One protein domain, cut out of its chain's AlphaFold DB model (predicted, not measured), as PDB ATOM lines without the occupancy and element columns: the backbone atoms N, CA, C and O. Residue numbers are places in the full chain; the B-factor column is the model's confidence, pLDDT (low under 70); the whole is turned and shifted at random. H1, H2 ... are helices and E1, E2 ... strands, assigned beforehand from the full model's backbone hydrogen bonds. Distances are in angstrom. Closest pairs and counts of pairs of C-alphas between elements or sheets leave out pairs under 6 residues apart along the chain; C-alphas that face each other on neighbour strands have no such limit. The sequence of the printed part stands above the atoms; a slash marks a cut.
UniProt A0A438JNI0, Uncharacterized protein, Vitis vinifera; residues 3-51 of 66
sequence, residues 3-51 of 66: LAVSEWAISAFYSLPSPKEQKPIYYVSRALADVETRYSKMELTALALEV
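What this domain is: This is residues 3 to 51 of the 66 residues of an uncharacterized protein of Vitis vinifera (UniProt A0A438JNI0). A narrow sheet of three antiparallel strands, E1, E2 and E3, has one short helix, H1, over one face, covering E1 and E2, while the other face is bare. The long loop of the E2 and E3 hairpin, residues 15 to 25, reaches beyond one end of the sheet and makes much of the length. The printed part has 49 residues, with E1, E2, E3 and H1 in that order along the chain, and its class is mixed, helices and strands. It is loose, with a radius of gyration of the C-alphas of 12.8 A, and spans 42 by 16 by 14 A.

Where its parts are: Start in the sheet with E2, residues 9 to 14: find C-alpha 9 at (68.248, 99.856, 310.531), from where the strand runs 16.9 A. E3, residues 26 to 31, also runs 16.9 A, and E1, residues 3 to 5, begins at C-alpha 3, at (58.466, 102.160, 305.780). H1, residues 41 to 50, runs 14.1 A to C-alpha 50 at (63.354, 113.428, 306.016).

How they stand to each other: Look first at the meander E1 E2 E3, each strand the antiparallel neighbour of the one before. In the hairpin E2 and E3, N 12 and O 28 are 2.8 A apart, within hydrogen-bond range. In the hairpin E1 and E2, N 4 and O 11 are 2.8 A apart, also within range. The edge strands E1 and E3 are apart. H1 is on the sheet, making two layers, a helix on one face of a sheet, at a height over the sheet of 8.9 A. It lies over E1 and E2, slantwise to the strands, at 46 degrees to E1 on the local plane. The closest C-alphas of E2 and H1 are those of Ala 12 and Ala 48, 6.7 A apart. In H1 every O i to N i+4 pair is within hydrogen-bond range.

The domain as a whole: The two C-alphas farthest apart are those of Lys 20 and Val 35, 42.0 A. The printed part has no cut, and E2 to E3 is a long link of 11 residues. Look for pLDDT under 70 at residues 15 to 25, 27 and 51; the mean of the printed part is 74.7.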
ATOM      1  N   LEU A   3      57.416 101.900 304.800       81.50
ATOM      2  CA  LEU A   3      58.466 102.160 305.780       81.50
ATOM      3  C   LEU A   3      58.629 100.946 306.697       81.50
ATOM      4  O   LEU A   3      57.657 100.481 307.288       81.50
ATOM      5  N   ALA A   4      59.861 100.469 306.846       83.44
ATOM      6  CA  ALA A   4      60.231  99.438 307.800       83.44
ATOM      7  C   ALA A   4      61.312  99.979 308.740       83.44
ATOM      8  O   ALA A   4      62.389 100.373 308.301       83.44
ATOM      9  N   VAL A   5      61.023  99.990 310.040       81.06
ATOM     10  CA  VAL A   5      61.933 100.470 311.087       81.06
ATOM     11  C   VAL A   5      62.276  99.301 311.997       81.06
ATOM     12  O   VAL A   5      61.377  98.648 312.531       81.06
ATOM     13  N   SER A   6      63.569  99.058 312.176       82.25
ATOM     14  CA  SER A   6      64.127  98.127 313.155       82.25
ATOM     15  C   SER A   6      65.050  98.879 314.114       82.25
ATOM     16  O   SER A   6      65.416 100.022 313.854       82.25
ATOM     17  N   GLU A   7      65.445  98.226 315.204       81.00
ATOM     18  CA  GLU A   7      66.356  98.784 316.215       81.00
ATOM     19  C   GLU A   7      67.739  99.150 315.647       81.00
ATOM     20  O   GLU A   7      68.416 100.020 316.177       81.00
ATOM     21  N   TRP A   8      68.131  98.536 314.527       80.88
ATOM     22  CA  TRP A   8      69.480  98.653 313.963       80.88
ATOM     23  C   TRP A   8      69.500  99.269 312.561       80.88
ATOM     24  O   TRP A   8      70.558  99.626 312.048       80.88
ATOM     25  N   ALA A   9      68.345  99.378 311.904       82.19
ATOM     26  CA  ALA A   9      68.248  99.856 310.531       82.19
ATOM     27  C   ALA A   9      66.850 100.378 310.195       82.19
ATOM     28  O   ALA A   9      65.838  99.830 310.641       82.19
ATOM     29  N   ILE A  10      66.796 101.377 309.317       83.44
ATOM     30  CA  ILE A  10      65.559 101.837 308.690       83.44
ATOM     31  C   ILE A  10      65.624 101.588 307.186       83.44
ATOM     32  O   ILE A  10      66.640 101.846 306.538       83.44
ATOM     33  N   SER A  11      64.513 101.112 306.633       79.69
ATOM     34  CA  SER A  11      64.274 100.969 305.207       79.69
ATOM     35  C   SER A  11      63.028 101.751 304.789       79.69
ATOM     36  O   SER A  11      61.978 101.671 305.427       79.69
ATOM     37  N   ALA A  12      63.141 102.501 303.699       80.06
ATOM     38  CA  ALA A  12      62.053 103.233 303.075       80.06
ATOM     39  C   ALA A  12      61.943 102.850 301.599       80.06
ATOM     40  O   ALA A  12      62.937 102.707 300.883       80.06
ATOM     41  N   PHE A  13      60.706 102.705 301.143       76.56
ATOM     42  CA  PHE A  13      60.359 102.327 299.788       76.56
ATOM     43  C   PHE A  13      59.405 103.351 299.184       76.56
ATOM     44  O   PHE A  13      58.297 103.575 299.685       76.56
ATOM     45  N   TYR A  14      59.809 103.941 298.067       73.31
ATOM     46  CA  TYR A  14      59.028 104.934 297.346       73.31
ATOM     47  C   TYR A  14      58.540 104.337 296.028       73.31
ATOM     48  O   TYR A  14      59.313 103.943 295.157       73.31
ATOM     49  N   SER A  15      57.221 104.273 295.894       68.38
ATOM     50  CA  SER A  15      56.520 103.904 294.668       68.38
ATOM     51  C   SER A  15      56.067 105.186 293.978       68.38
ATOM     52  O   SER A  15      55.317 105.954 294.587       68.38
ATOM     53  N   LEU A  16      56.477 105.419 292.730       69.25
ATOM     54  CA  LEU A  16      55.825 106.447 291.921       69.25
ATOM     55  C   LEU A  16      54.539 105.873 291.314       69.25
ATOM     56  O   LEU A  16      54.492 104.681 290.995       69.25
ATOM     57  N   PRO A  17      53.506 106.707 291.127       62.78
ATOM     58  CA  PRO A  17      52.321 106.320 290.382       62.78
ATOM     59  C   PRO A  17      52.685 106.164 288.897       62.78
ATOM     60  O   PRO A  17      52.675 107.130 288.140       62.78
ATOM     61  N   SER A  18      53.027 104.943 288.483       62.66
ATOM     62  CA  SER A  18      53.204 104.586 287.072       62.66
ATOM     63  C   SER A  18      51.926 103.931 286.533       62.66
ATOM     64  O   SER A  18      51.421 102.992 287.148       62.66
ATOM     65  N   PRO A  19      51.400 104.369 285.375       62.84
ATOM     66  CA  PRO A  19      50.079 103.963 284.886       62.84
ATOM     67  C   PRO A  19      49.979 102.517 284.375       62.84
ATOM     68  O   PRO A  19      48.874 102.074 284.075       62.84
ATOM     69  N   LYS A  20      51.091 101.779 284.230       61.81
ATOM     70  CA  LYS A  20      51.070 100.427 283.635       61.81
ATOM     71  C   LYS A  20      51.870  99.345 284.358       61.81
ATOM     72  O   LYS A  20      51.620  98.178 284.096       61.81
ATOM     73  N   GLU A  21      52.755  99.682 285.292       57.94
ATOM     74  CA  GLU A  21      53.498  98.684 286.070       57.94
ATOM     75  C   GLU A  21      53.812  99.230 287.467       57.94
ATOM     76  O   GLU A  21      54.349 100.332 287.603       57.94
ATOM     77  N   GLN A  22      53.519  98.438 288.506       55.19
ATOM     78  CA  GLN A  22      54.042  98.631 289.863       55.19
ATOM     79  C   GLN A  22      55.537  98.288 289.868       55.19
ATOM     80  O   GLN A  22      55.966  97.269 290.404       55.19
ATOM     81  N   LYS A  23      56.349  99.124 289.222       55.09
ATOM     82  CA  LYS A  23      57.798  99.050 289.382       55.09
ATOM     83  C   LYS A  23      58.165  99.706 290.719       55.09
ATOM     84  O   LYS A  23      57.734 100.832 290.977       55.09
ATOM     85  N   PRO A  24      58.916  99.023 291.595       55.31
ATOM     86  CA  PRO A  24      59.473  99.639 292.792       55.31
ATOM     87  C   PRO A  24      60.431 100.751 292.362       55.31
ATOM     88  O   PRO A  24      61.427 100.440 291.715       55.31
ATOM     89  N   ILE A  25      60.143 102.030 292.647       65.56
ATOM     90  CA  ILE A  25      60.965 103.099 292.053       65.56
ATOM     91  C   ILE A  25      62.147 103.491 292.948       65.56
ATOM     92  O   ILE A  25      63.222 103.703 292.403       65.56
ATOM     93  N   TYR A  26      62.080 103.468 294.286       70.00
ATOM     94  CA  TYR A  26      63.282 103.746 295.097       70.00
ATOM     95  C   TYR A  26      63.315 102.980 296.422       70.00
ATOM     96  O   TYR A  26      62.362 103.043 297.195       70.00
ATOM     97  N   TYR A  27      64.436 102.306 296.701       69.12
ATOM     98  CA  TYR A  27      64.747 101.679 297.989       69.12
ATOM     99  C   TYR A  27      65.866 102.456 298.682       69.12
ATOM    100  O   TYR A  27      66.928 102.682 298.098       69.12
ATOM    101  N   VAL A  28      65.640 102.853 299.928       71.69
ATOM    102  CA  VAL A  28      66.657 103.462 300.786       71.69
ATOM    103  C   VAL A  28      66.758 102.626 302.049       71.69
ATOM    104  O   VAL A  28      65.775 102.493 302.765       71.69
ATOM    105  N   SER A  29      67.940 102.085 302.341       75.19
ATOM    106  CA  SER A  29      68.242 101.466 303.634       75.19
ATOM    107  C   SER A  29      69.432 102.140 304.289       75.19
ATOM    108  O   SER A  29      70.468 102.328 303.649       75.19
ATOM    109  N   ARG A  30      69.295 102.459 305.571       78.38
ATOM    110  CA  ARG A  30      70.345 103.040 306.403       78.38
ATOM    111  C   ARG A  30      70.441 102.241 307.700       78.38
ATOM    112  O   ARG A  30      69.424 102.027 308.353       78.38
ATOM    113  N   ALA A  31      71.651 101.821 308.061       82.88
ATOM    114  CA  ALA A  31      71.937 101.320 309.400       82.88
ATOM    115  C   ALA A  31      71.973 102.496 310.384       82.88
ATOM    116  O   ALA A  31      72.547 103.537 310.060       82.88
ATOM    117  N   LEU A  32      71.354 102.326 311.546       81.00
ATOM    118  CA  LEU A  32      71.310 103.348 312.582       81.00
ATOM    119  C   LEU A  32      72.668 103.442 313.271       81.00
ATOM    120  O   LEU A  32      73.236 102.429 313.682       81.00
ATOM    121  N   ALA A  33      73.194 104.657 313.392       79.62
ATOM    122  CA  ALA A  33      74.339 104.906 314.260       79.62
ATOM    123  C   ALA A  33      73.929 104.738 315.735       79.62
ATOM    124  O   ALA A  33      72.760 104.892 316.071       79.62
ATOM    125  N   ASP A  34      74.885 104.491 316.635       76.38
ATOM    126  CA  ASP A  34      74.628 104.300 318.080       76.38
ATOM    127  C   ASP A  34      73.852 105.466 318.735       76.38
ATOM    128  O   ASP A  34      73.135 105.305 319.717       76.38
ATOM    129  N   VAL A  35      73.957 106.666 318.158       73.31
ATOM    130  CA  VAL A  35      73.170 107.832 318.585       73.31
ATOM    131  C   VAL A  35      71.721 107.764 318.102       73.31
ATOM    132  O   VAL A  35      70.820 108.230 318.790       73.31
ATOM    133  N   GLU A  36      71.493 107.165 316.933       73.69
ATOM    134  CA  GLU A  36      70.183 107.033 316.303       73.69
ATOM    135  C   GLU A  36      69.399 105.833 316.863       73.69
ATOM    136  O   GLU A  36      68.174 105.864 316.857       73.69
ATOM    137  N   THR A  37      70.058 104.808 317.420       73.06
ATOM    138  CA  THR A  37      69.384 103.679 318.102       73.06
ATOM    139  C   THR A  37      68.662 104.097 319.387       73.06
ATOM    140  O   THR A  37      67.788 103.380 319.868       73.06
ATOM    141  N   ARG A  38      68.983 105.278 319.938       82.62
ATOM    142  CA  ARG A  38      68.282 105.854 321.097       82.62
ATOM    143  C   ARG A  38      67.004 106.605 320.736       82.62
ATOM    144  O   ARG A  38      66.267 106.990 321.644       82.62
ATOM    145  N   TYR A  39      66.751 106.838 319.449       80.00
ATOM    146  CA  TYR A  39      65.549 107.525 319.001       80.00
ATOM    147  C   TYR A  39      64.312 106.642 319.146       80.00
ATOM    148  O   TYR A  39      64.323 105.436 318.889       80.00
ATOM    149  N   SER A  40      63.201 107.265 319.528       83.50
ATOM    150  CA  SER A  40      61.895 106.620 319.536       83.50
ATOM    151  C   SER A  40      61.480 106.230 318.117       83.50
ATOM    152  O   SER A  40      61.856 106.856 317.127       83.50
ATOM    153  N   LYS A  41      60.599 105.235 317.996       79.94
ATOM    154  CA  LYS A  41      60.063 104.779 316.705       79.94
ATOM    155  C   LYS A  41      59.436 105.916 315.880       79.94
ATOM    156  O   LYS A  41      59.473 105.874 314.652       79.94
ATOM    157  N   MET A  42      58.882 106.934 316.545       82.75
ATOM    158  CA  MET A  42      58.322 108.125 315.898       82.75
ATOM    159  C   MET A  42      59.408 109.038 315.310       82.75
ATOM    160  O   MET A  42      59.270 109.497 314.180       82.75
ATOM    161  N   GLU A  43      60.511 109.235 316.031       83.25
ATOM    162  CA  GLU A  43      61.676 110.003 315.572       83.25
ATOM    163  C   GLU A  43      62.394 109.279 314.427       83.25
ATOM    164  O   GLU A  43      62.708 109.893 313.414       83.25
ATOM    165  N   LEU A  44      62.549 107.954 314.521       81.69
ATOM    166  CA  LEU A  44      63.079 107.118 313.436       81.69
ATOM    167  C   LEU A  44      62.202 107.188 312.178       81.69
ATOM    168  O   LEU A  44      62.704 107.193 311.056       81.69
ATOM    169  N   THR A  45      60.883 107.273 312.357       78.62
ATOM    170  CA  THR A  45      59.942 107.453 311.247       78.62
ATOM    171  C   THR A  45      60.119 108.821 310.596       78.62
ATOM    172  O   THR A  45      60.224 108.894 309.372       78.62
ATOM    173  N   ALA A  46      60.208 109.890 311.394       82.62
ATOM    174  CA  ALA A  46      60.466 111.242 310.900       82.62
ATOM    175  C   ALA A  46      61.811 111.326 310.165       82.62
ATOM    176  O   ALA A  46      61.848 111.816 309.042       82.62
ATOM    177  N   LEU A  47      62.873 110.744 310.731       79.94
ATOM    178  CA  LEU A  47      64.198 110.673 310.117       79.94
ATOM    179  C   LEU A  47      64.143 109.996 308.745       79.94
ATOM    180  O   LEU A  47      64.723 110.481 307.781       79.94
ATOM    181  N   ALA A  48      63.415 108.888 308.623       77.44
ATOM    182  CA  ALA A  48      63.307 108.169 307.359       77.44
ATOM    183  C   ALA A  48      62.442 108.874 306.306       77.44
ATOM    184  O   ALA A  48      62.641 108.654 305.115       77.44
ATOM    185  N   LEU A  49      61.496 109.710 306.738       76.00
ATOM    186  CA  LEU A  49      60.736 110.613 305.873       76.00
ATOM    187  C   LEU A  49      61.582 111.807 305.416       76.00
ATOM    188  O   LEU A  49      61.434 112.251 304.280       76.00
ATOM    189  N   GLU A  50      62.456 112.306 306.291       75.94
ATOM    190  CA  GLU A  50      63.354 113.428 306.016       75.94
ATOM    191  C   GLU A  50      64.489 113.036 305.070       75.94
ATOM    192  O   GLU A  50      64.980 113.872 304.316       75.94
ATOM    193  N   VAL A  51      64.889 111.758 305.069       69.31
ATOM    194  CA  VAL A  51      65.834 111.233 304.084       69.31
ATOM    195  C   VAL A  51      65.156 111.248 302.712       69.31
ATOM    196  O   VAL A  51      64.269 110.430 302.456       69.31
TER     197      VAL A  51